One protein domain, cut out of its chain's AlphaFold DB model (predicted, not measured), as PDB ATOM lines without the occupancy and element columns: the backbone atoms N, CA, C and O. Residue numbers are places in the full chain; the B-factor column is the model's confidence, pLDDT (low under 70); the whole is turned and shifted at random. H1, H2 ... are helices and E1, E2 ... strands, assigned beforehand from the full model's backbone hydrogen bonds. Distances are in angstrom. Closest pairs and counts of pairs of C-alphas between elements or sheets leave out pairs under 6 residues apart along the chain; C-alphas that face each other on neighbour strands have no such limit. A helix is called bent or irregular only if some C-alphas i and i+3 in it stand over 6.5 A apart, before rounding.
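AT A GLANCE: This is residues 34 to 183 of the 185 residues of an uncharacterized protein of Streptococcus sobrinus W1703 (UniProt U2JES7). A seven-stranded sheet curls like part of a barrel, with helices H1, H3 and H5 over its convex face and the short H6 in the hollow of the curl. H3 packs on E5 and E6, and H1 covers the E3 and E4 part. The printed part has 150 residues with six named helices and seven named strands, E1 E2 E3 H1 E4 E5 H2 H3 E6 H4 H5 E7 H6 along the chain; the class is mixed, helices and strands. The sheet, in the order E1 E2 E3 E4 E5 E6 E7, is mixed: antiparallel from E1 to E5, parallel from E5 to E7. The whole is compact, with a radius of gyration of the C-alphas of 16.0 A, and spans 44 by 40 by 31 A.

IN THESE COORDINATES: The strands are E1, residues 37 to 41, from C-alpha 37 at (5.892, -17.582, -48.103); E2, 53 to 57; E3, 60 to 67, 21.7 A; E4, 92 to 96; E5, 101 to 108, 22.2 A; E6, 142 to 149, 22.6 A; and E7, 170 to 174. The helices are H1, residues 70 to 77; H2, 116 to 120; H3, 123 to 134, 16.9 A; H4, 151 to 154; H5, 156 to 167, 17.8 A; and H6, 179 to 182, ending with C-alpha 182 at (0.283, -14.058, -36.983). H5 is irregular: C-alphas 157 and 160 are 7.3 A apart.

HOW THE PARTS SIT: The sheet is strongly twisted, with edge strands E1 and E7. E1, E2 and E3 form a meander, each strand the antiparallel neighbour of the one before; N 38 and O 56 are 3.0 A apart, N 55 and O 63 2.8 A. E3 and E4 are antiparallel neighbours, with N 64 and O 95 within hydrogen-bond range at 2.9 A, and in the hairpin E4 and E5 N 94 and O 103 are within hydrogen-bond range at 2.9 A. E5, H2 H3, E6 and E6, H4 H5, E7 are strand-helix-strand units, parallel strands with helices between, with right-handed crossovers; N 104 and O 144 are 2.8 A apart, N 147 and O 171 2.8 A. H1, H3 and H5 on one face make two layers, helices and sheet. H3, at a height over the sheet of 8.6 A, has its closest C-alphas to E6 at Gln 131 and Val 143, 5.4 A. H1, at 10.0 A, runs along the strands, at 3 degrees to E3 on the local plane. H3 and H5 are close but not clearly touching, with closest C-alphas Gly 124 and Leu 165, 6.4 A. H2, H4 and H6 only graze the sheet. Every O i to N i+4 pair is within hydrogen-bond range in H1 and H2, 7 of 8 in H3 and 6 of 8 in H5; H4 and H6 are too short for such a pair.

THE WHOLE: The two C-alphas farthest apart, those of Asp 45 and Lys 156, are 47.1 A apart. The printed part has no cut. The links E1 to E2 and H1 to E4 are long. The mean pLDDT of the printed part is 92.4, and residues 114 to 118 are under 70.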
ATOM      1  N   LEU A  34       3.158 -12.623 -49.512       95.94
ATOM      2  CA  LEU A  34       4.380 -12.398 -48.741       95.94
ATOM      3  C   LEU A  34       5.576 -13.061 -49.440       95.94
ATOM      4  O   LEU A  34       5.552 -14.252 -49.730       95.94
ATOM      5  N   GLU A  35       6.655 -12.305 -49.656       94.56
ATOM      6  CA  GLU A  35       7.798 -12.697 -50.505       94.56
ATOM      7  C   GLU A  35       8.428 -14.055 -50.142       94.56
ATOM      8  O   GLU A  35       8.865 -14.792 -51.021       94.56
ATOM      9  N   LYS A  36       8.479 -14.389 -48.848       95.75
ATOM     10  CA  LYS A  36       9.140 -15.604 -48.340       95.75
ATOM     11  C   LYS A  36       8.203 -16.786 -48.141       95.75
ATOM     12  O   LYS A  36       8.653 -17.831 -47.666       95.75
ATOM     13  N   TYR A  37       6.917 -16.607 -48.426       97.69
ATOM     14  CA  TYR A  37       5.892 -17.582 -48.103       97.69
ATOM     15  C   TYR A  37       5.352 -18.260 -49.349       97.69
ATOM     16  O   TYR A  37       5.035 -17.619 -50.344       97.69
ATOM     17  N   ASN A  38       5.200 -19.576 -49.249       97.31
ATOM     18  CA  ASN A  38       4.577 -20.396 -50.274       97.31
ATOM     19  C   ASN A  38       3.435 -21.197 -49.652       97.31
ATOM     20  O   ASN A  38       3.541 -21.663 -48.515       97.31
ATOM     21  N   LEU A  39       2.354 -21.349 -50.414       97.94
ATOM     22  CA  LEU A  39       1.192 -22.138 -50.027       97.94
ATOM     23  C   LEU A  39       1.067 -23.369 -50.920       97.94
ATOM     24  O   LEU A  39       1.066 -23.250 -52.145       97.94
ATOM     25  N   GLU A  40       0.893 -24.533 -50.305       97.88
ATOM     26  CA  GLU A  40       0.579 -25.781 -51.002       97.88
ATOM     27  C   GLU A  40      -0.826 -26.240 -50.614       97.88
ATOM     28  O   GLU A  40      -1.162 -26.306 -49.435       97.88
ATOM     29  N   GLU A  41      -1.683 -26.539 -51.594       96.81
ATOM     30  CA  GLU A  41      -3.050 -26.989 -51.315       96.81
ATOM     31  C   GLU A  41      -3.048 -28.389 -50.683       96.81
ATOM     32  O   GLU A  41      -2.481 -29.337 -51.228       96.81
ATOM     33  N   ILE A  42      -3.738 -28.532 -49.552       95.44
ATOM     34  CA  ILE A  42      -3.942 -29.820 -48.889       95.44
ATOM     35  C   ILE A  42      -4.966 -30.625 -49.695       95.44
ATOM     36  O   ILE A  42      -6.102 -30.192 -49.906       95.44
ATOM     37  N   ILE A  43      -4.577 -31.829 -50.117       91.69
ATOM     38  CA  ILE A  43      -5.453 -32.733 -50.867       91.69
ATOM     39  C   ILE A  43      -6.365 -33.480 -49.892       91.69
ATOM     40  O   ILE A  43      -5.930 -34.382 -49.179       91.69
ATOM     41  N   TYR A  44      -7.651 -33.134 -49.904       87.94
ATOM     42  CA  TYR A  44      -8.686 -33.848 -49.159       87.94
ATOM     43  C   TYR A  44      -9.413 -34.849 -50.062       87.94
ATOM     44  O   TYR A  44      -9.897 -34.482 -51.134       87.94
ATOM     45  N   ASP A  45      -9.562 -36.094 -49.605       87.56
ATOM     46  CA  ASP A  45     -10.405 -37.105 -50.261       87.56
ATOM     47  C   ASP A  45     -11.876 -36.957 -49.829       87.56
ATOM     48  O   ASP A  45     -12.477 -37.825 -49.196       87.56
ATOM     49  N   ASP A  46     -12.457 -35.785 -50.097       89.31
ATOM     50  CA  ASP A  46     -13.874 -35.527 -49.867       89.31
ATOM     51  C   ASP A  46     -14.465 -34.523 -50.868       89.31
ATOM     52  O   ASP A  46     -13.811 -34.024 -51.780       89.31
ATOM     53  N   LYS A  47     -15.768 -34.256 -50.725       86.44
ATOM     54  CA  LYS A  47     -16.515 -33.325 -51.585       86.44
ATOM     55  C   LYS A  47     -16.746 -31.962 -50.930       86.44
ATOM     56  O   LYS A  47     -17.624 -31.224 -51.390       86.44
ATOM     57  N   LYS A  48     -16.064 -31.625 -49.827       86.69
ATOM     58  CA  LYS A  48     -16.290 -30.321 -49.188       86.69
ATOM     59  C   LYS A  48     -15.745 -29.219 -50.094       86.69
ATOM     60  O   LYS A  48     -14.722 -29.360 -50.752       86.69
ATOM     61  N   LYS A  49     -16.459 -28.094 -50.114       88.31
ATOM     62  CA  LYS A  49     -16.146 -26.947 -50.977       88.31
ATOM     63  C   LYS A  49     -14.813 -26.288 -50.615       88.31
ATOM     64  O   LYS A  49     -14.124 -25.785 -51.497       88.31
ATOM     65  N   TYR A  50     -14.517 -26.211 -49.323       88.06
ATOM     66  CA  TYR A  50     -13.415 -25.408 -48.816       88.06
ATOM     67  C   TYR A  50     -12.088 -26.162 -48.902       88.06
ATOM     68  O   TYR A  50     -12.039 -27.366 -48.640       88.06
ATOM     69  N   ARG A  51     -11.030 -25.441 -49.269       90.50
ATOM     70  CA  ARG A  51      -9.661 -25.949 -49.418       90.50
ATOM     71  C   ARG A  51      -8.817 -25.449 -48.254       90.50
ATOM     72  O   ARG A  51      -9.109 -24.388 -47.716       90.50
ATOM     73  N   GLY A  52      -7.825 -26.230 -47.857       95.94
ATOM     74  CA  GLY A  52      -6.838 -25.858 -46.848       95.94
ATOM     75  C   GLY A  52      -5.458 -25.787 -47.486       95.94
ATOM     76  O   GLY A  52      -5.260 -26.342 -48.567       95.94
ATOM     77  N   PHE A  53      -4.521 -25.121 -46.825       98.25
ATOM     78  CA  PHE A  53      -3.172 -24.916 -47.342       98.25
ATOM     79  C   PHE A  53      -2.121 -25.203 -46.279       98.25
ATOM     80  O   PHE A  53      -2.262 -24.762 -45.137       98.25
ATOM     81  N   ASP A  54      -1.059 -25.897 -46.670       98.38
ATOM     82  CA  ASP A  54       0.195 -25.931 -45.933       98.38
ATOM     83  C   ASP A  54       0.971 -24.643 -46.222       98.38
ATOM     84  O   ASP A  54       1.079 -24.205 -47.368       98.38
ATOM     85  N   VAL A  55       1.472 -24.013 -45.161       98.50
ATOM     86  CA  VAL A  55       2.203 -22.746 -45.209       98.50
ATOM     87  C   VAL A  55       3.679 -23.023 -44.991       98.50
ATOM     88  O   VAL A  55       4.062 -23.574 -43.953       98.50
ATOM     89  N   TYR A  56       4.509 -22.573 -45.925       98.31
ATOM     90  CA  TYR A  56       5.959 -22.686 -45.852       98.31
ATOM     91  C   TYR A  56       6.607 -21.308 -45.845       98.31
ATOM     92  O   TYR A  56       6.149 -20.414 -46.551       98.31
ATOM     93  N   ARG A  57       7.694 -21.151 -45.084       97.44
ATOM     94  CA  ARG A  57       8.594 -19.994 -45.133       97.44
ATOM     95  C   ARG A  57      10.002 -20.464 -45.450       97.44
ATOM     96  O   ARG A  57      10.555 -21.242 -44.674       97.44
ATOM     97  N   ASP A  58      10.584 -19.977 -46.545       95.44
ATOM     98  CA  ASP A  58      11.914 -20.408 -47.007       95.44
ATOM     99  C   ASP A  58      12.040 -21.958 -47.010       95.44
ATOM    100  O   ASP A  58      12.950 -22.527 -46.403       95.44
ATOM    101  N   ASP A  59      11.047 -22.639 -47.602       95.19
ATOM    102  CA  ASP A  59      10.882 -24.108 -47.681       95.19
ATOM    103  C   ASP A  59      10.709 -24.854 -46.342       95.19
ATOM    104  O   ASP A  59      10.664 -26.086 -46.299       95.19
ATOM    105  N   LYS A  60      10.572 -24.138 -45.223       97.38
ATOM    106  CA  LYS A  60      10.274 -24.734 -43.915       97.38
ATOM    107  C   LYS A  60       8.790 -24.664 -43.623       97.38
ATOM    108  O   LYS A  60       8.189 -23.599 -43.719       97.38
ATOM    109  N   PHE A  61       8.219 -25.787 -43.206       98.00
ATOM    110  CA  PHE A  61       6.827 -25.852 -42.780       98.00
ATOM    111  C   PHE A  61       6.588 -24.967 -41.546       98.00
ATOM    112  O   PHE A  61       7.246 -25.136 -40.519       98.00
ATOM    113  N   VAL A  62       5.642 -24.033 -41.661       98.06
ATOM    114  CA  VAL A  62       5.247 -23.078 -40.612       98.06
ATOM    115  C   VAL A  62       3.909 -23.471 -39.998       98.06
ATOM    116  O   VAL A  62       3.719 -23.391 -38.781       98.06
ATOM    117  N   GLY A  63       2.944 -23.847 -40.836       98.00
ATOM    118  CA  GLY A  63       1.550 -23.833 -40.423       98.00
ATOM    119  C   GLY A  63       0.569 -24.414 -41.421       98.00
ATOM    120  O   GLY A  63       0.935 -24.820 -42.517       98.00
ATOM    121  N   LYS A  64      -0.703 -24.409 -41.027       98.44
ATOM    122  CA  LYS A  64      -1.843 -24.764 -41.878       98.44
ATOM    123  C   LYS A  64      -2.881 -23.654 -41.858       98.44
ATOM    124  O   LYS A  64      -3.240 -23.185 -40.780       98.44
ATOM    125  N   ILE A  65      -3.406 -23.277 -43.017       98.38
ATOM    126  CA  ILE A  65      -4.608 -22.444 -43.138       98.38
ATOM    127  C   ILE A  65      -5.776 -23.376 -43.451       98.38
ATOM    128  O   ILE A  65      -5.772 -24.059 -44.475       98.38
ATOM    129  N   VAL A  66      -6.769 -23.434 -42.566       97.12
ATOM    130  CA  VAL A  66      -7.949 -24.300 -42.704       97.12
ATOM    131  C   VAL A  66      -9.230 -23.489 -42.466       97.12
ATOM    132  O   VAL A  66      -9.509 -23.076 -41.343       97.12
ATOM    133  N   PRO A  67     -10.032 -23.227 -43.504       95.38
ATOM    134  CA  PRO A  67     -11.264 -22.453 -43.371       95.38
ATOM    135  C   PRO A  67     -12.460 -23.300 -42.926       95.38
ATOM    136  O   PRO A  67     -12.553 -24.496 -43.239       95.38
ATOM    137  N   HIS A  68     -13.437 -22.671 -42.267       94.94
ATOM    138  CA  HIS A  68     -14.716 -23.300 -41.926       94.94
ATOM    139  C   HIS A  68     -14.543 -24.647 -41.197       94.94
ATOM    140  O   HIS A  68     -13.637 -24.873 -40.390       94.94
ATOM    141  N   THR A  69     -15.410 -25.603 -41.525       93.06
ATOM    142  CA  THR A  69     -15.365 -26.974 -41.015       93.06
ATOM    143  C   THR A  69     -14.059 -27.747 -41.268       93.06
ATOM    144  O   THR A  69     -13.914 -28.823 -40.682       93.06
ATOM    145  N   ARG A  70     -13.100 -27.244 -42.071       95.50
ATOM    146  CA  ARG A  70     -11.765 -27.867 -42.205       95.50
ATOM    147  C   ARG A  70     -10.977 -27.830 -40.899       95.50
ATOM    148  O   ARG A  70     -10.177 -28.728 -40.660       95.50
ATOM    149  N   PHE A  71     -11.276 -26.886 -40.008       96.00
ATOM    150  CA  PHE A  71     -10.728 -26.882 -38.651       96.00
ATOM    151  C   PHE A  71     -10.985 -28.204 -37.907       96.00
ATOM    152  O   PHE A  71     -10.100 -28.715 -37.228       96.00
ATOM    153  N   TYR A  72     -12.161 -28.818 -38.076       94.25
ATOM    154  CA  TYR A  72     -12.471 -30.096 -37.423       94.25
ATOM    155  C   TYR A  72     -11.814 -31.300 -38.095       94.25
ATOM    156  O   TYR A  72     -11.656 -32.328 -37.442       94.25
ATOM    157  N   ASP A  73     -11.451 -31.192 -39.374       93.94
ATOM    158  CA  ASP A  73     -10.629 -32.215 -40.025       93.94
ATOM    159  C   ASP A  73      -9.225 -32.184 -39.409       93.94
ATOM    160  O   ASP A  73      -8.744 -33.213 -38.942       93.94
ATOM    161  N   TRP A  74      -8.652 -30.984 -39.256       94.75
ATOM    162  CA  TRP A  74      -7.380 -30.788 -38.558       94.75
ATOM    163  C   TRP A  74      -7.415 -31.288 -37.105       94.75
ATOM    164  O   TRP A  74      -6.480 -31.959 -36.673       94.75
ATOM    165  N   LEU A  75      -8.492 -31.035 -36.347       93.94
ATOM    166  CA  LEU A  75      -8.626 -31.601 -34.997       93.94
ATOM    167  C   LEU A  75      -8.518 -33.134 -35.030       93.94
ATOM    168  O   LEU A  75      -7.695 -33.703 -34.317       93.94
ATOM    169  N   LYS A  76      -9.275 -33.803 -35.907       92.19
ATOM    170  CA  LYS A  76      -9.248 -35.270 -36.018       92.19
ATOM    171  C   LYS A  76      -7.870 -35.808 -36.398       92.19
ATOM    172  O   LYS A  76      -7.441 -36.802 -35.820       92.19
ATOM    173  N   GLU A  77      -7.172 -35.151 -37.324       90.88
ATOM    174  CA  GLU A  77      -5.794 -35.500 -37.711       90.88
ATOM    175  C   GLU A  77      -4.824 -35.457 -36.518       90.88
ATOM    176  O   GLU A  77      -3.865 -36.224 -36.469       90.88
ATOM    177  N   ASN A  78      -5.101 -34.600 -35.531       89.12
ATOM    178  CA  ASN A  78      -4.311 -34.449 -34.310       89.12
ATOM    179  C   ASN A  78      -4.898 -35.227 -33.115       89.12
ATOM    180  O   ASN A  78      -4.538 -34.954 -31.973       89.12
ATOM    181  N   ASN A  79      -5.787 -36.199 -33.360       90.31
ATOM    182  CA  ASN A  79      -6.493 -36.980 -32.331       90.31
ATOM    183  C   ASN A  79      -7.279 -36.114 -31.329       90.31
ATOM    184  O   ASN A  79      -7.442 -36.478 -30.165       90.31
ATOM    185  N   LEU A  80      -7.772 -34.966 -31.793       90.44
ATOM    186  CA  LEU A  80      -8.624 -34.057 -31.044       90.44
ATOM    187  C   LEU A  80     -10.081 -34.182 -31.480       90.44
ATOM    188  O   LEU A  80     -10.402 -34.343 -32.660       90.44
ATOM    189  N   GLU A  81     -10.980 -34.011 -30.517       90.00
ATOM    190  CA  GLU A  81     -12.418 -33.956 -30.755       90.00
ATOM    191  C   GLU A  81     -13.007 -32.634 -30.269       90.00
ATOM    192  O   GLU A  81     -12.559 -32.033 -29.292       90.00
ATOM    193  N   ASN A  82     -14.062 -32.175 -30.943       91.56
ATOM    194  CA  ASN A  82     -14.810 -31.017 -30.473       91.56
ATOM    195  C   ASN A  82     -15.609 -31.378 -29.213       91.56
ATOM    196  O   ASN A  82     -16.641 -32.040 -29.301       91.56
ATOM    197  N   THR A  83     -15.179 -30.868 -28.061       89.25
ATOM    198  CA  THR A  83     -15.863 -31.058 -26.770       89.25
ATOM    199  C   THR A  83     -17.051 -30.110 -26.568       89.25
ATOM    200  O   THR A  83     -17.794 -30.223 -25.590       89.25
ATOM    201  N   ASN A  84     -17.265 -29.154 -27.478       89.88
ATOM    202  CA  ASN A  84     -18.384 -28.221 -27.413       89.88
ATOM    203  C   ASN A  84     -19.669 -28.855 -27.969       89.88
ATOM    204  O   ASN A  84     -19.648 -29.564 -28.971       89.88
ATOM    205  N   ALA A  85     -20.823 -28.505 -27.386       89.62
ATOM    206  CA  ALA A  85     -22.135 -29.002 -27.827       89.62
ATOM    207  C   ALA A  85     -22.486 -28.636 -29.283       89.62
ATOM    208  O   ALA A  85     -23.338 -29.269 -29.901       89.62
ATOM    209  N   LYS A  86     -21.846 -27.597 -29.828       89.50
ATOM    210  CA  LYS A  86     -22.004 -27.151 -31.209       89.50
ATOM    211  C   LYS A  86     -20.636 -27.107 -31.888       89.50
ATOM    212  O   LYS A  86     -19.653 -26.711 -31.267       89.50
ATOM    213  N   GLN A  87     -20.601 -27.472 -33.168       90.88
ATOM    214  CA  GLN A  87     -19.503 -27.118 -34.064       90.88
ATOM    215  C   GLN A  87     -19.729 -25.700 -34.587       90.88
ATOM    216  O   GLN A  87     -20.757 -25.395 -35.197       90.88
ATOM    217  N   TRP A  88     -18.788 -24.822 -34.292       90.75
ATOM    218  CA  TRP A  88     -18.741 -23.469 -34.823       90.75
ATOM    219  C   TRP A  88     -17.955 -23.403 -36.116       90.75
ATOM    220  O   TRP A  88     -17.032 -24.184 -36.319       90.75
ATOM    221  N   ASP A  89     -18.345 -22.483 -36.980       92.62
ATOM    222  CA  ASP A  89     -17.840 -22.394 -38.342       92.62
ATOM    223  C   ASP A  89     -17.062 -21.083 -38.479       92.62
ATOM    224  O   ASP A  89     -17.677 -20.073 -38.817       92.62
ATOM    225  N   PRO A  90     -15.766 -21.069 -38.110       94.75
ATOM    226  CA  PRO A  90     -14.947 -19.872 -38.245       94.75
ATOM    227  C   PRO A  90     -14.742 -19.572 -39.727       94.75
ATOM    228  O   PRO A  90     -14.682 -20.503 -40.530       94.75
ATOM    229  N   ASP A  91     -14.590 -18.301 -40.097       94.75
ATOM    230  CA  ASP A  91     -14.328 -17.961 -41.499       94.75
ATOM    231  C   ASP A  91     -12.990 -18.582 -41.933       94.75
ATOM    232  O   ASP A  91     -12.935 -19.354 -42.893       94.75
ATOM    233  N   GLU A  92     -11.930 -18.352 -41.153       95.81
ATOM    234  CA  GLU A  92     -10.611 -18.953 -41.374       95.81
ATOM    235  C   GLU A  92      -9.928 -19.346 -40.058       95.81
ATOM    236  O   GLU A  92     -10.154 -18.748 -39.006       95.81
ATOM    237  N   CYS A  93      -9.075 -20.370 -40.102       97.88
ATOM    238  CA  CYS A  93      -8.168 -20.710 -39.009       97.88
ATOM    239  C   CYS A  93      -6.742 -20.818 -39.535       97.88
ATOM    240  O   CYS A  93      -6.510 -21.486 -40.540       97.88
ATOM    241  N   PHE A  94      -5.788 -20.228 -38.822       98.56
ATOM    242  CA  PHE A  94      -4.365 -20.424 -39.078       98.56
ATOM    243  C   PHE A  94      -3.714 -21.117 -37.886       98.56
ATOM    244  O   PHE A  94      -3.651 -20.569 -36.788       98.56
ATOM    245  N   ILE A  95      -3.249 -22.341 -38.099       98.06
ATOM    246  CA  ILE A  95      -2.507 -23.126 -37.119       98.06
ATOM    247  C   ILE A  95      -1.030 -22.861 -37.358       98.06
ATOM    248  O   ILE A  95      -0.474 -23.338 -38.344       98.06
ATOM    249  N   ASN A  96      -0.401 -22.115 -36.457       98.06
ATOM    250  CA  ASN A  96       1.023 -21.827 -36.502       98.06
ATOM    251  C   ASN A  96       1.763 -22.756 -35.527       98.06
ATOM    252  O   ASN A  96       1.587 -22.680 -34.306       98.06
ATOM    253  N   TYR A  97       2.587 -23.652 -36.072       96.38
ATOM    254  CA  TYR A  97       3.348 -24.617 -35.278       96.38
ATOM    255  C   TYR A  97       4.613 -24.009 -34.664       96.38
ATOM    256  O   TYR A  97       5.089 -24.531 -33.658       96.38
ATOM    257  N   GLU A  98       5.134 -22.906 -35.210       95.75
ATOM    258  CA  GLU A  98       6.352 -22.253 -34.708       95.75
ATOM    259  C   GLU A  98       6.124 -21.575 -33.357       95.75
ATOM    260  O   GLU A  98       6.980 -21.632 -32.475       95.75
ATOM    261  N   ASN A  99       4.960 -20.947 -33.183       96.12
ATOM    262  CA  ASN A  99       4.591 -20.247 -31.952       96.12
ATOM    263  C   ASN A  99       3.476 -20.953 -31.161       96.12
ATOM    264  O   ASN A  99       2.935 -20.369 -30.220       96.12
ATOM    265  N   LYS A 100       3.106 -22.176 -31.567       95.50
ATOM    266  CA  LYS A 100       2.045 -22.988 -30.952       95.50
ATOM    267  C   LYS A 100       0.744 -22.210 -30.745       95.50
ATOM    268  O   LYS A 100       0.122 -22.275 -29.685       95.50
ATOM    269  N   THR A 101       0.318 -21.473 -31.768       97.56
ATOM    270  CA  THR A 101      -0.908 -20.670 -31.723       97.56
ATOM    271  C   THR A 101      -1.867 -21.048 -32.844       97.56
ATOM    272  O   THR A 101      -1.495 -21.100 -34.015       97.56
ATOM    273  N   VAL A 102      -3.130 -21.274 -32.485       97.94
ATOM    274  CA  VAL A 102      -4.249 -21.327 -33.426       97.94
ATOM    275  C   VAL A 102      -4.923 -19.962 -33.445       97.94
ATOM    276  O   VAL A 102      -5.509 -19.511 -32.457       97.94
ATOM    277  N   TYR A 103      -4.845 -19.303 -34.590       98.62
ATOM    278  CA  TYR A 103      -5.550 -18.064 -34.859       98.62
ATOM    279  C   TYR A 103      -6.922 -18.390 -35.440       98.62
ATOM    280  O   TYR A 103      -7.010 -18.966 -36.521       98.62
ATOM    281  N   ILE A 104      -7.982 -18.023 -34.727       98.25
ATOM    282  CA  ILE A 104      -9.365 -18.109 -35.204       98.25
ATOM    283  C   ILE A 104      -9.735 -16.747 -35.778       98.25
ATOM    284  O   ILE A 104      -9.729 -15.760 -35.042       98.25
ATOM    285  N   ILE A 105     -10.038 -16.683 -37.070       97.88
ATOM    286  CA  ILE A 105     -10.310 -15.442 -37.794       97.88
ATOM    287  C   ILE A 105     -11.806 -15.380 -38.110       97.88
ATOM    288  O   ILE A 105     -12.358 -16.260 -38.767       97.88
ATOM    289  N   GLU A 106     -12.455 -14.318 -37.642       96.12
ATOM    290  CA  GLU A 106     -13.857 -14.002 -37.909       96.12
ATOM    291  C   GLU A 106     -13.957 -12.660 -38.622       96.12
ATOM    292  O   GLU A 106     -13.571 -11.613 -38.093       96.12
ATOM    293  N   LYS A 107     -14.536 -12.685 -39.813       93.31
ATOM    294  CA  LYS A 107     -14.728 -11.538 -40.685       93.31
ATOM    295  C   LYS A 107     -16.143 -11.017 -40.523       93.31
ATOM    296  O   LYS A 107     -17.109 -11.786 -40.497       93.31
ATOM    297  N   LYS A 108     -16.314  -9.701 -40.420       90.69
ATOM    298  CA  LYS A 108     -17.638  -9.075 -40.508       90.69
ATOM    299  C   LYS A 108     -17.588  -7.871 -41.422       90.69
ATOM    300  O   LYS A 108     -16.753  -6.986 -41.283       90.69
ATOM    301  N   TRP A 109     -18.565  -7.830 -42.310       89.00
ATOM    302  CA  TRP A 109     -18.806  -6.705 -43.185       89.00
ATOM    303  C   TRP A 109     -20.160  -6.081 -42.839       89.00
ATOM    304  O   TRP A 109     -21.139  -6.800 -42.616       89.00
ATOM    305  N   GLN A 110     -20.219  -4.753 -42.768       86.62
ATOM    306  CA  GLN A 110     -21.439  -4.014 -42.466       86.62
ATOM    307  C   GLN A 110     -21.487  -2.664 -43.204       86.62
ATOM    308  O   GLN A 110     -20.461  -2.053 -43.489       86.62
ATOM    309  N   GLN A 111     -22.700  -2.204 -43.531       86.94
ATOM    310  CA  GLN A 111     -22.963  -0.901 -44.174       86.94
ATOM    311  C   GLN A 111     -23.971  -0.029 -43.422       86.94
ATOM    312  O   GLN A 111     -24.006   1.183 -43.616       86.94
ATOM    313  N   THR A 112     -24.798  -0.633 -42.575       83.31
ATOM    314  CA  THR A 112     -25.811   0.038 -41.754       83.31
ATOM    315  C   THR A 112     -25.859  -0.641 -40.397       83.31
ATOM    316  O   THR A 112     -25.572  -1.833 -40.315       83.31
ATOM    317  N   SER A 113     -26.256   0.081 -39.348       76.12
ATOM    318  CA  SER A 113     -26.450  -0.511 -38.018       76.12
ATOM    319  C   SER A 113     -27.436  -1.679 -38.081       76.12
ATOM    320  O   SER A 113     -28.394  -1.643 -38.862       76.12
ATOM    321  N   GLY A 114     -27.207  -2.720 -37.283       69.50
ATOM    322  CA  GLY A 114     -27.981  -3.950 -37.396       69.50
ATOM    323  C   GLY A 114     -27.494  -5.082 -36.498       69.50
ATOM    324  O   GLY A 114     -26.654  -4.907 -35.623       69.50
ATOM    325  N   SER A 115     -28.025  -6.283 -36.732       63.72
ATOM    326  CA  SER A 115     -27.824  -7.463 -35.874       63.72
ATOM    327  C   SER A 115     -26.387  -7.995 -35.811       63.72
ATOM    328  O   SER A 115     -26.109  -8.905 -35.030       63.72
ATOM    329  N   VAL A 116     -25.456  -7.469 -36.615       66.06
ATOM    330  CA  VAL A 116     -24.027  -7.794 -36.479       66.06
ATOM    331  C   VAL A 116     -23.473  -7.232 -35.171       66.06
ATOM    332  O   VAL A 116     -22.611  -7.866 -34.565       66.06
ATOM    333  N   ASP A 117     -24.022  -6.116 -34.692       69.25
ATOM    334  CA  ASP A 117     -23.586  -5.441 -33.468       69.25
ATOM    335  C   ASP A 117     -23.754  -6.361 -32.247       69.25
ATOM    336  O   ASP A 117     -22.845  -6.495 -31.430       69.25
ATOM    337  N   GLU A 118     -24.864  -7.105 -32.184       69.94
ATOM    338  CA  GLU A 118     -25.133  -8.079 -31.117       69.94
ATOM    339  C   GLU A 118     -24.184  -9.285 -31.156       69.94
ATOM    340  O   GLU A 118     -23.863  -9.865 -30.116       69.94
ATOM    341  N   LYS A 119     -23.700  -9.669 -32.344       77.12
ATOM    342  CA  LYS A 119     -22.820 -10.836 -32.509       77.12
ATOM    343  C   LYS A 119     -21.417 -10.591 -31.966       77.12
ATOM    344  O   LYS A 119     -20.781 -11.548 -31.525       77.12
ATOM    345  N   LEU A 120     -20.953  -9.337 -31.957       86.12
ATOM    346  CA  LEU A 120     -19.626  -8.978 -31.452       86.12
ATOM    347  C   LEU A 120     -19.447  -9.405 -29.986       86.12
ATOM    348  O   LEU A 120     -18.409  -9.958 -29.639       86.12
ATOM    349  N   PHE A 121     -20.478  -9.275 -29.144       83.31
ATOM    350  CA  PHE A 121     -20.409  -9.681 -27.731       83.31
ATOM    351  C   PHE A 121     -20.138 -11.182 -27.519       83.31
ATOM    352  O   PHE A 121     -19.691 -11.589 -26.448       83.31
ATOM    353  N   GLY A 122     -20.386 -12.023 -28.527       89.75
ATOM    354  CA  GLY A 122     -20.130 -13.461 -28.454       89.75
ATOM    355  C   GLY A 122     -18.660 -13.851 -28.630       89.75
ATOM    356  O   GLY A 122     -18.279 -14.950 -28.226       89.75
ATOM    357  N   PHE A 123     -17.814 -12.987 -29.199       94.06
ATOM    358  CA  PHE A 123     -16.463 -13.379 -29.627       94.06
ATOM    359  C   PHE A 123     -15.538 -13.766 -28.472       94.06
ATOM    360  O   PHE A 123     -14.795 -14.739 -28.593       94.06
ATOM    361  N   GLY A 124     -15.629 -13.089 -27.324       94.56
ATOM    362  CA  GLY A 124     -14.869 -13.473 -26.131       94.56
ATOM    363  C   GLY A 124     -15.210 -14.887 -25.645       94.56
ATOM    364  O   GLY A 124     -14.324 -15.682 -25.324       94.56
ATOM    365  N   ASN A 125     -16.495 -15.250 -25.666       93.88
ATOM    366  CA  ASN A 125     -16.933 -16.607 -25.335       93.88
ATOM    367  C   ASN A 125     -16.526 -17.616 -26.413       93.88
ATOM    368  O   ASN A 125     -16.140 -18.735 -26.069       93.88
ATOM    369  N   ASN A 126     -16.537 -17.218 -27.689       94.44
ATOM    370  CA  ASN A 126     -16.032 -18.053 -28.773       94.44
ATOM    371  C   ASN A 126     -14.558 -18.396 -28.567       94.44
ATOM    372  O   ASN A 126     -14.194 -19.570 -28.551       94.44
ATOM    373  N   ARG A 127     -13.716 -17.399 -28.287       96.12
ATOM    374  CA  ARG A 127     -12.300 -17.611 -27.970       96.12
ATOM    375  C   ARG A 127     -12.099 -18.665 -26.873       96.12
ATOM    376  O   ARG A 127     -11.325 -19.599 -27.058       96.12
ATOM    377  N   ARG A 128     -12.817 -18.545 -25.751       95.25
ATOM    378  CA  ARG A 128     -12.708 -19.475 -24.607       95.25
ATOM    379  C   ARG A 128     -13.108 -20.903 -24.969       95.25
ATOM    380  O   ARG A 128     -12.497 -21.859 -24.506       95.25
ATOM    381  N   LEU A 129     -14.141 -21.054 -25.787       94.75
ATOM    382  CA  LEU A 129     -14.658 -22.359 -26.182       94.75
ATOM    383  C   LEU A 129     -13.786 -23.039 -27.246       94.75
ATOM    384  O   LEU A 129     -13.692 -24.263 -27.223       94.75
ATOM    385  N   TYR A 130     -13.093 -22.290 -28.110       95.50
ATOM    386  CA  TYR A 130     -12.008 -22.849 -28.927       95.50
ATOM    387  C   TYR A 130     -10.813 -23.261 -28.063       95.50
ATOM    388  O   TYR A 130     -10.328 -24.379 -28.213       95.50
ATOM    389  N   GLN A 131     -10.386 -22.413 -27.117       95.44
ATOM    390  CA  GLN A 131      -9.274 -22.733 -26.210       95.44
ATOM    391  C   GLN A 131      -9.537 -24.035 -25.447       95.44
ATOM    392  O   GLN A 131      -8.690 -24.917 -25.428       95.44
ATOM    393  N   ARG A 132     -10.762 -24.219 -24.939       92.81
ATOM    394  CA  ARG A 132     -11.169 -25.444 -24.241       92.81
ATOM    395  C   ARG A 132     -10.989 -26.726 -25.064       92.81
ATOM    396  O   ARG A 132     -10.747 -27.775 -24.478       92.81
ATOM    397  N   ILE A 133     -11.145 -26.673 -26.390       92.81
ATOM    398  CA  ILE A 133     -10.878 -27.837 -27.253       92.81
ATOM    399  C   ILE A 133      -9.377 -28.154 -27.223       92.81
ATOM    400  O   ILE A 133      -8.992 -29.311 -27.059       92.81
ATOM    401  N   LEU A 134      -8.535 -27.125 -27.352       92.12
ATOM    402  CA  LEU A 134      -7.082 -27.259 -27.496       92.12
ATOM    403  C   LEU A 134      -6.340 -27.469 -26.169       92.12
ATOM    404  O   LEU A 134      -5.218 -27.954 -26.187       92.12
ATOM    405  N   ASP A 135      -6.966 -27.182 -25.028       88.00
ATOM    406  CA  ASP A 135      -6.405 -27.455 -23.695       88.00
ATOM    407  C   ASP A 135      -6.335 -28.959 -23.367       88.00
ATOM    408  O   ASP A 135      -5.751 -29.349 -22.359       88.00
ATOM    409  N   SER A 136      -6.959 -29.815 -24.184       76.81
ATOM    410  CA  SER A 136      -7.068 -31.255 -23.924       76.81
ATOM    411  C   SER A 136      -5.867 -32.093 -24.391       76.81
ATOM    412  O   SER A 136      -5.853 -33.300 -24.145       76.81
ATOM    413  N   VAL A 137      -4.855 -31.484 -25.025       77.50
ATOM    414  CA  VAL A 137      -3.630 -32.176 -25.476       77.50
ATOM    415  C   VAL A 137      -2.452 -31.978 -24.523       77.50
ATOM    416  O   VAL A 137      -2.403 -31.018 -23.760       77.50
ATOM    417  N   GLU A 138      -1.466 -32.875 -24.613       76.31
ATOM    418  CA  GLU A 138      -0.227 -32.825 -23.822       76.31
ATOM    419  C   GLU A 138       0.633 -31.580 -24.121       76.31
ATOM    420  O   GLU A 138       1.244 -31.025 -23.211       76.31
ATOM    421  N   ASP A 139       0.634 -31.113 -25.375       83.00
ATOM    422  CA  ASP A 139       1.345 -29.911 -25.836       83.00
ATOM    423  C   ASP A 139       0.341 -28.894 -26.425       83.00
ATOM    424  O   ASP A 139       0.068 -28.919 -27.633       83.00
ATOM    425  N   PRO A 140      -0.309 -28.073 -25.573       85.69
ATOM    426  CA  PRO A 140      -1.474 -27.282 -25.952       85.69
ATOM    427  C   PRO A 140      -1.127 -26.086 -26.833       85.69
ATOM    428  O   PRO A 140      -0.151 -25.366 -26.621       85.69
ATOM    429  N   PHE A 141      -2.009 -25.822 -27.796       93.81
ATOM    430  CA  PHE A 141      -1.985 -24.590 -28.572       93.81
ATOM    431  C   PHE A 141      -2.681 -23.456 -27.815       93.81
ATOM    432  O   PHE A 141      -3.754 -23.631 -27.232       93.81
ATOM    433  N   SER A 142      -2.121 -22.252 -27.903       95.69
ATOM    434  CA  SER A 142      -2.821 -21.027 -27.510       95.69
ATOM    435  C   SER A 142      -3.828 -20.614 -28.583       95.69
ATOM    436  O   SER A 142      -3.551 -20.727 -29.773       95.69
ATOM    437  N   VAL A 143      -4.980 -20.079 -28.185       97.25
ATOM    438  CA  VAL A 143      -5.980 -19.518 -29.101       97.25
ATOM    439  C   VAL A 143      -5.913 -17.999 -29.102       97.25
ATOM    440  O   VAL A 143      -6.147 -17.333 -28.084       97.25
ATOM    441  N   GLN A 144      -5.680 -17.453 -30.292       98.06
ATOM    442  CA  GLN A 144      -5.835 -16.034 -30.583       98.06
ATOM    443  C   GLN A 144      -7.069 -15.840 -31.452       98.06
ATOM    444  O   GLN A 144      -7.168 -16.394 -32.540       98.06
ATOM    445  N   PHE A 145      -8.028 -15.057 -30.969       98.00
ATOM    446  CA  PHE A 145      -9.244 -14.770 -31.721       98.00
ATOM    447  C   PHE A 145      -9.105 -13.410 -32.390       98.00
ATOM    448  O   PHE A 145      -8.840 -12.414 -31.713       98.00
ATOM    449  N   VAL A 146      -9.263 -13.370 -33.708       98.25
ATOM    450  CA  VAL A 146      -9.059 -12.185 -34.534       98.25
ATOM    451  C   VAL A 146     -10.380 -11.803 -35.182       98.25
ATOM    452  O   VAL A 146     -10.945 -12.553 -35.969       98.25
ATOM    453  N   PHE A 147     -10.864 -10.614 -34.845       96.88
ATOM    454  CA  PHE A 147     -11.966  -9.971 -35.537       96.88
ATOM    455  C   PHE A 147     -11.419  -9.091 -36.667       96.88
ATOM    456  O   PHE A 147     -10.635  -8.177 -36.403       96.88
ATOM    457  N   VAL A 148     -11.873  -9.345 -37.895       96.25
ATOM    458  CA  VAL A 148     -11.564  -8.550 -39.088       96.25
ATOM    459  C   VAL A 148     -12.835  -7.847 -39.565       96.25
ATOM    460  O   VAL A 148     -13.791  -8.486 -40.002       96.25
ATOM    461  N   GLY A 149     -12.869  -6.524 -39.446       94.50
ATOM    462  CA  GLY A 149     -14.010  -5.693 -39.836       94.50
ATOM    463  C   GLY A 149     -13.718  -4.823 -41.053       94.50
ATOM    464  O   GLY A 149     -12.559  -4.535 -41.335       94.50
ATOM    465  N   ASN A 150     -14.752  -4.339 -41.742       93.31
ATOM    466  CA  ASN A 150     -14.598  -3.222 -42.678       93.31
ATOM    467  C   ASN A 150     -14.650  -1.856 -41.966       93.31
ATOM    468  O   ASN A 150     -15.038  -1.743 -40.798       93.31
ATOM    469  N   ASP A 151     -14.312  -0.805 -42.705       92.81
ATOM    470  CA  ASP A 151     -14.338   0.605 -42.310       92.81
ATOM    471  C   ASP A 151     -15.579   1.067 -41.526       92.81
ATOM    472  O   ASP A 151     -15.467   1.942 -40.663       92.81
ATOM    473  N   PHE A 152     -16.745   0.458 -41.744       91.44
ATOM    474  CA  PHE A 152     -17.968   0.738 -40.995       91.44
ATOM    475  C   PHE A 152     -17.763   0.654 -39.478       91.44
ATOM    476  O   PHE A 152     -18.299   1.476 -38.731       91.44
ATOM    477  N   PHE A 153     -16.944  -0.279 -38.998       92.56
ATOM    478  CA  PHE A 153     -16.698  -0.441 -37.567       92.56
ATOM    479  C   PHE A 153     -15.728   0.603 -36.978       92.56
ATOM    480  O   PHE A 153     -15.507   0.622 -35.770       92.56
ATOM    481  N   LYS A 154     -15.185   1.526 -37.790       92.69
ATOM    482  CA  LYS A 154     -14.389   2.678 -37.308       92.69
ATOM    483  C   LYS A 154     -15.243   3.749 -36.621       92.69
ATOM    484  O   LYS A 154     -14.707   4.692 -36.038       92.69
ATOM    485  N   GLN A 155     -16.569   3.639 -36.694       92.75
ATOM    486  CA  GLN A 155     -17.486   4.581 -36.059       92.75
ATOM    487  C   GLN A 155     -17.317   4.610 -34.534       92.75
ATOM    488  O   GLN A 155     -17.148   3.580 -33.881       92.75
ATOM    489  N   LYS A 156     -17.434   5.807 -33.944       92.75
ATOM    490  CA  LYS A 156     -17.239   6.023 -32.498       92.75
ATOM    491  C   LYS A 156     -18.176   5.189 -31.617       92.75
ATOM    492  O   LYS A 156     -17.816   4.895 -30.483       92.75
ATOM    493  N   SER A 157     -19.344   4.800 -32.127       90.12
ATOM    494  CA  SER A 157     -20.313   3.949 -31.427       90.12
ATOM    495  C   SER A 157     -19.773   2.557 -31.078       90.12
ATOM    496  O   SER A 157     -20.270   1.947 -30.138       90.12
ATOM    497  N   TYR A 158     -18.742   2.066 -31.775       91.25
ATOM    498  CA  TYR A 158     -18.116   0.767 -31.489       91.25
ATOM    499  C   TYR A 158     -17.018   0.825 -30.431       91.25
ATOM    500  O   TYR A 158     -16.428  -0.204 -30.110       91.25
ATOM    501  N   ARG A 159     -16.734   2.006 -29.866       92.31
ATOM    502  CA  ARG A 159     -15.678   2.167 -28.863       92.31
ATOM    503  C   ARG A 159     -15.842   1.176 -27.708       92.31
ATOM    504  O   ARG A 159     -14.907   0.429 -27.435       92.31
ATOM    505  N   ASP A 160     -17.021   1.141 -27.094       90.81
ATOM    506  CA  ASP A 160     -17.272   0.326 -25.900       90.81
ATOM    507  C   ASP A 160     -17.233  -1.176 -26.233       90.81
ATOM    508  O   ASP A 160     -16.633  -1.964 -25.506       90.81
ATOM    509  N   TYR A 161     -17.765  -1.562 -27.400       90.69
ATOM    510  CA  TYR A 161     -17.666  -2.927 -27.930       90.69
ATOM    511  C   TYR A 161     -16.205  -3.363 -28.055       90.69
ATOM    512  O   TYR A 161     -15.823  -4.444 -27.614       90.69
ATOM    513  N   PHE A 162     -15.366  -2.511 -28.643       94.06
ATOM    514  CA  PHE A 162     -13.955  -2.807 -28.859       94.06
ATOM    515  C   PHE A 162     -13.143  -2.794 -27.567       94.06
ATOM    516  O   PHE A 162     -12.186  -3.555 -27.450       94.06
ATOM    517  N   GLU A 163     -13.493  -1.956 -26.593       94.25
ATOM    518  CA  GLU A 163     -12.898  -2.005 -25.255       94.25
ATOM    519  C   GLU A 163     -13.205  -3.345 -24.566       94.25
ATOM    520  O   GLU A 163     -12.276  -3.997 -24.084       94.25
ATOM    521  N   MET A 164     -14.454  -3.819 -24.619       93.44
ATOM    522  CA  MET A 164     -14.829  -5.136 -24.082       93.44
ATOM    523  C   MET A 164     -14.125  -6.288 -24.808       93.44
ATOM    524  O   MET A 164     -13.519  -7.141 -24.164       93.44
ATOM    525  N   LEU A 165     -14.136  -6.283 -26.143       94.94
ATOM    526  CA  LEU A 165     -13.484  -7.314 -26.956       94.94
ATOM    527  C   LEU A 165     -11.985  -7.426 -26.667       94.94
ATOM    528  O   LEU A 165     -11.466  -8.532 -26.514       94.94
ATOM    529  N   ARG A 166     -11.286  -6.292 -26.535       95.44
ATOM    530  CA  ARG A 166      -9.871  -6.290 -26.138       95.44
ATOM    531  C   ARG A 166      -9.684  -6.869 -24.738       95.44
ATOM    532  O   ARG A 166      -8.755  -7.646 -24.539       95.44
ATOM    533  N   GLY A 167     -10.569  -6.533 -23.797       95.56
ATOM    534  CA  GLY A 167     -10.580  -7.116 -22.451       95.56
ATOM    535  C   GLY A 167     -10.754  -8.639 -22.452       95.56
ATOM    536  O   GLY A 167     -10.138  -9.330 -21.644       95.56
ATOM    537  N   ASP A 168     -11.514  -9.178 -23.407       95.38
ATOM    538  CA  ASP A 168     -11.695 -10.621 -23.608       95.38
ATOM    539  C   ASP A 168     -10.553 -11.298 -24.400       95.38
ATOM    540  O   ASP A 168     -10.565 -12.519 -24.612       95.38
ATOM    541  N   GLY A 169      -9.532 -10.537 -24.806       95.62
ATOM    542  CA  GLY A 169      -8.382 -11.034 -25.561       95.62
ATOM    543  C   GLY A 169      -8.666 -11.250 -27.048       95.62
ATOM    544  O   GLY A 169      -8.060 -12.127 -27.660       95.62
ATOM    545  N   VAL A 170      -9.600 -10.494 -27.629       97.31
ATOM    546  CA  VAL A 170      -9.865 -10.487 -29.073       97.31
ATOM    547  C   VAL A 170      -9.012  -9.410 -29.747       97.31
ATOM    548  O   VAL A 170      -9.085  -8.228 -29.398       97.31
ATOM    549  N   LYS A 171      -8.213  -9.805 -30.742       97.75
ATOM    550  CA  LYS A 171      -7.476  -8.880 -31.613       97.75
ATOM    551  C   LYS A 171      -8.441  -8.303 -32.641       97.75
ATOM    552  O   LYS A 171      -9.198  -9.037 -33.262       97.75
ATOM    553  N   ILE A 172      -8.399  -6.989 -32.824       96.88
ATOM    554  CA  ILE A 172      -9.258  -6.272 -33.769       96.88
ATOM    555  C   ILE A 172      -8.381  -5.748 -34.901       96.88
ATOM    556  O   ILE A 172      -7.385  -5.071 -34.642       96.88
ATOM    557  N   MET A 173      -8.770  -6.051 -36.134       96.81
ATOM    558  CA  MET A 173      -8.152  -5.592 -37.374       96.81
ATOM    559  C   MET A 173      -9.255  -5.000 -38.250       96.81
ATOM    560  O   MET A 173     -10.316  -5.603 -38.382       96.81
ATOM    561  N   ILE A 174      -9.056  -3.799 -38.794       94.88
ATOM    562  CA  ILE A 174     -10.068  -3.137 -39.625       94.88
ATOM    563  C   ILE A 174      -9.455  -2.804 -40.977       94.88
ATOM    564  O   ILE A 174      -8.437  -2.118 -41.017       94.88
ATOM    565  N   ASP A 175     -10.103  -3.262 -42.045       85.69
ATOM    566  CA  ASP A 175      -9.698  -3.206 -43.459       85.69
ATOM    567  C   ASP A 175      -8.409  -3.969 -43.812       85.69
ATOM    568  O   ASP A 175      -8.328  -4.539 -44.894       85.69
ATOM    569  N   GLU A 176      -7.426  -4.027 -42.913       88.62
ATOM    570  CA  GLU A 176      -6.098  -4.590 -43.177       88.62
ATOM    571  C   GLU A 176      -5.668  -5.586 -42.092       88.62
ATOM    572  O   GLU A 176      -5.959  -5.401 -40.906       88.62
ATOM    573  N   TYR A 177      -4.932  -6.624 -42.501       93.25
ATOM    574  CA  TYR A 177      -4.315  -7.588 -41.590       93.25
ATOM    575  C   TYR A 177      -2.954  -7.098 -41.092       93.25
ATOM    576  O   TYR A 177      -2.089  -6.698 -41.865       93.25
ATOM    577  N   ASP A 178      -2.730  -7.236 -39.789       95.19
ATOM    578  CA  ASP A 178      -1.409  -7.137 -39.169       95.19
ATOM    579  C   ASP A 178      -0.739  -8.519 -39.235       95.19
ATOM    580  O   ASP A 178      -0.907  -9.337 -38.330       95.19
ATOM    581  N   MET A 179      -0.030  -8.806 -40.333       96.00
ATOM    582  CA  MET A 179       0.591 -10.120 -40.581       96.00
ATOM    583  C   MET A 179       1.608 -10.521 -39.509       96.00
ATOM    584  O   MET A 179       1.683 -11.691 -39.122       96.00
ATOM    585  N   VAL A 180       2.301  -9.540 -38.928       96.00
ATOM    586  CA  VAL A 180       3.267  -9.762 -37.845       96.00
ATOM    587  C   VAL A 180       2.584 -10.355 -36.612       96.00
ATOM    588  O   VAL A 180       3.169 -11.204 -35.938       96.00
ATOM    589  N   TYR A 181       1.319 -10.006 -36.345       97.31
ATOM    590  CA  TYR A 181       0.534 -10.617 -35.266       97.31
ATOM    591  C   TYR A 181       0.388 -12.139 -35.417       97.31
ATOM    592  O   TYR A 181       0.356 -12.866 -34.420       97.31
ATOM    593  N   PHE A 182       0.342 -12.631 -36.656       97.62
ATOM    594  CA  PHE A 182       0.283 -14.058 -36.983       97.62
ATOM    595  C   PHE A 182       1.664 -14.731 -36.976       97.62
ATOM    596  O   PHE A 182       1.776 -15.919 -37.272       97.62
ATOM    597  N   SER A 183       2.719 -13.990 -36.607       96.31
ATOM    598  CA  SER A 183       4.127 -14.385 -36.773       96.31
ATOM    599  C   SER A 183       4.503 -14.631 -38.240       96.31
ATOM    600  O   SER A 183       5.304 -15.516 -38.547       96.31
TER     601      SER A 183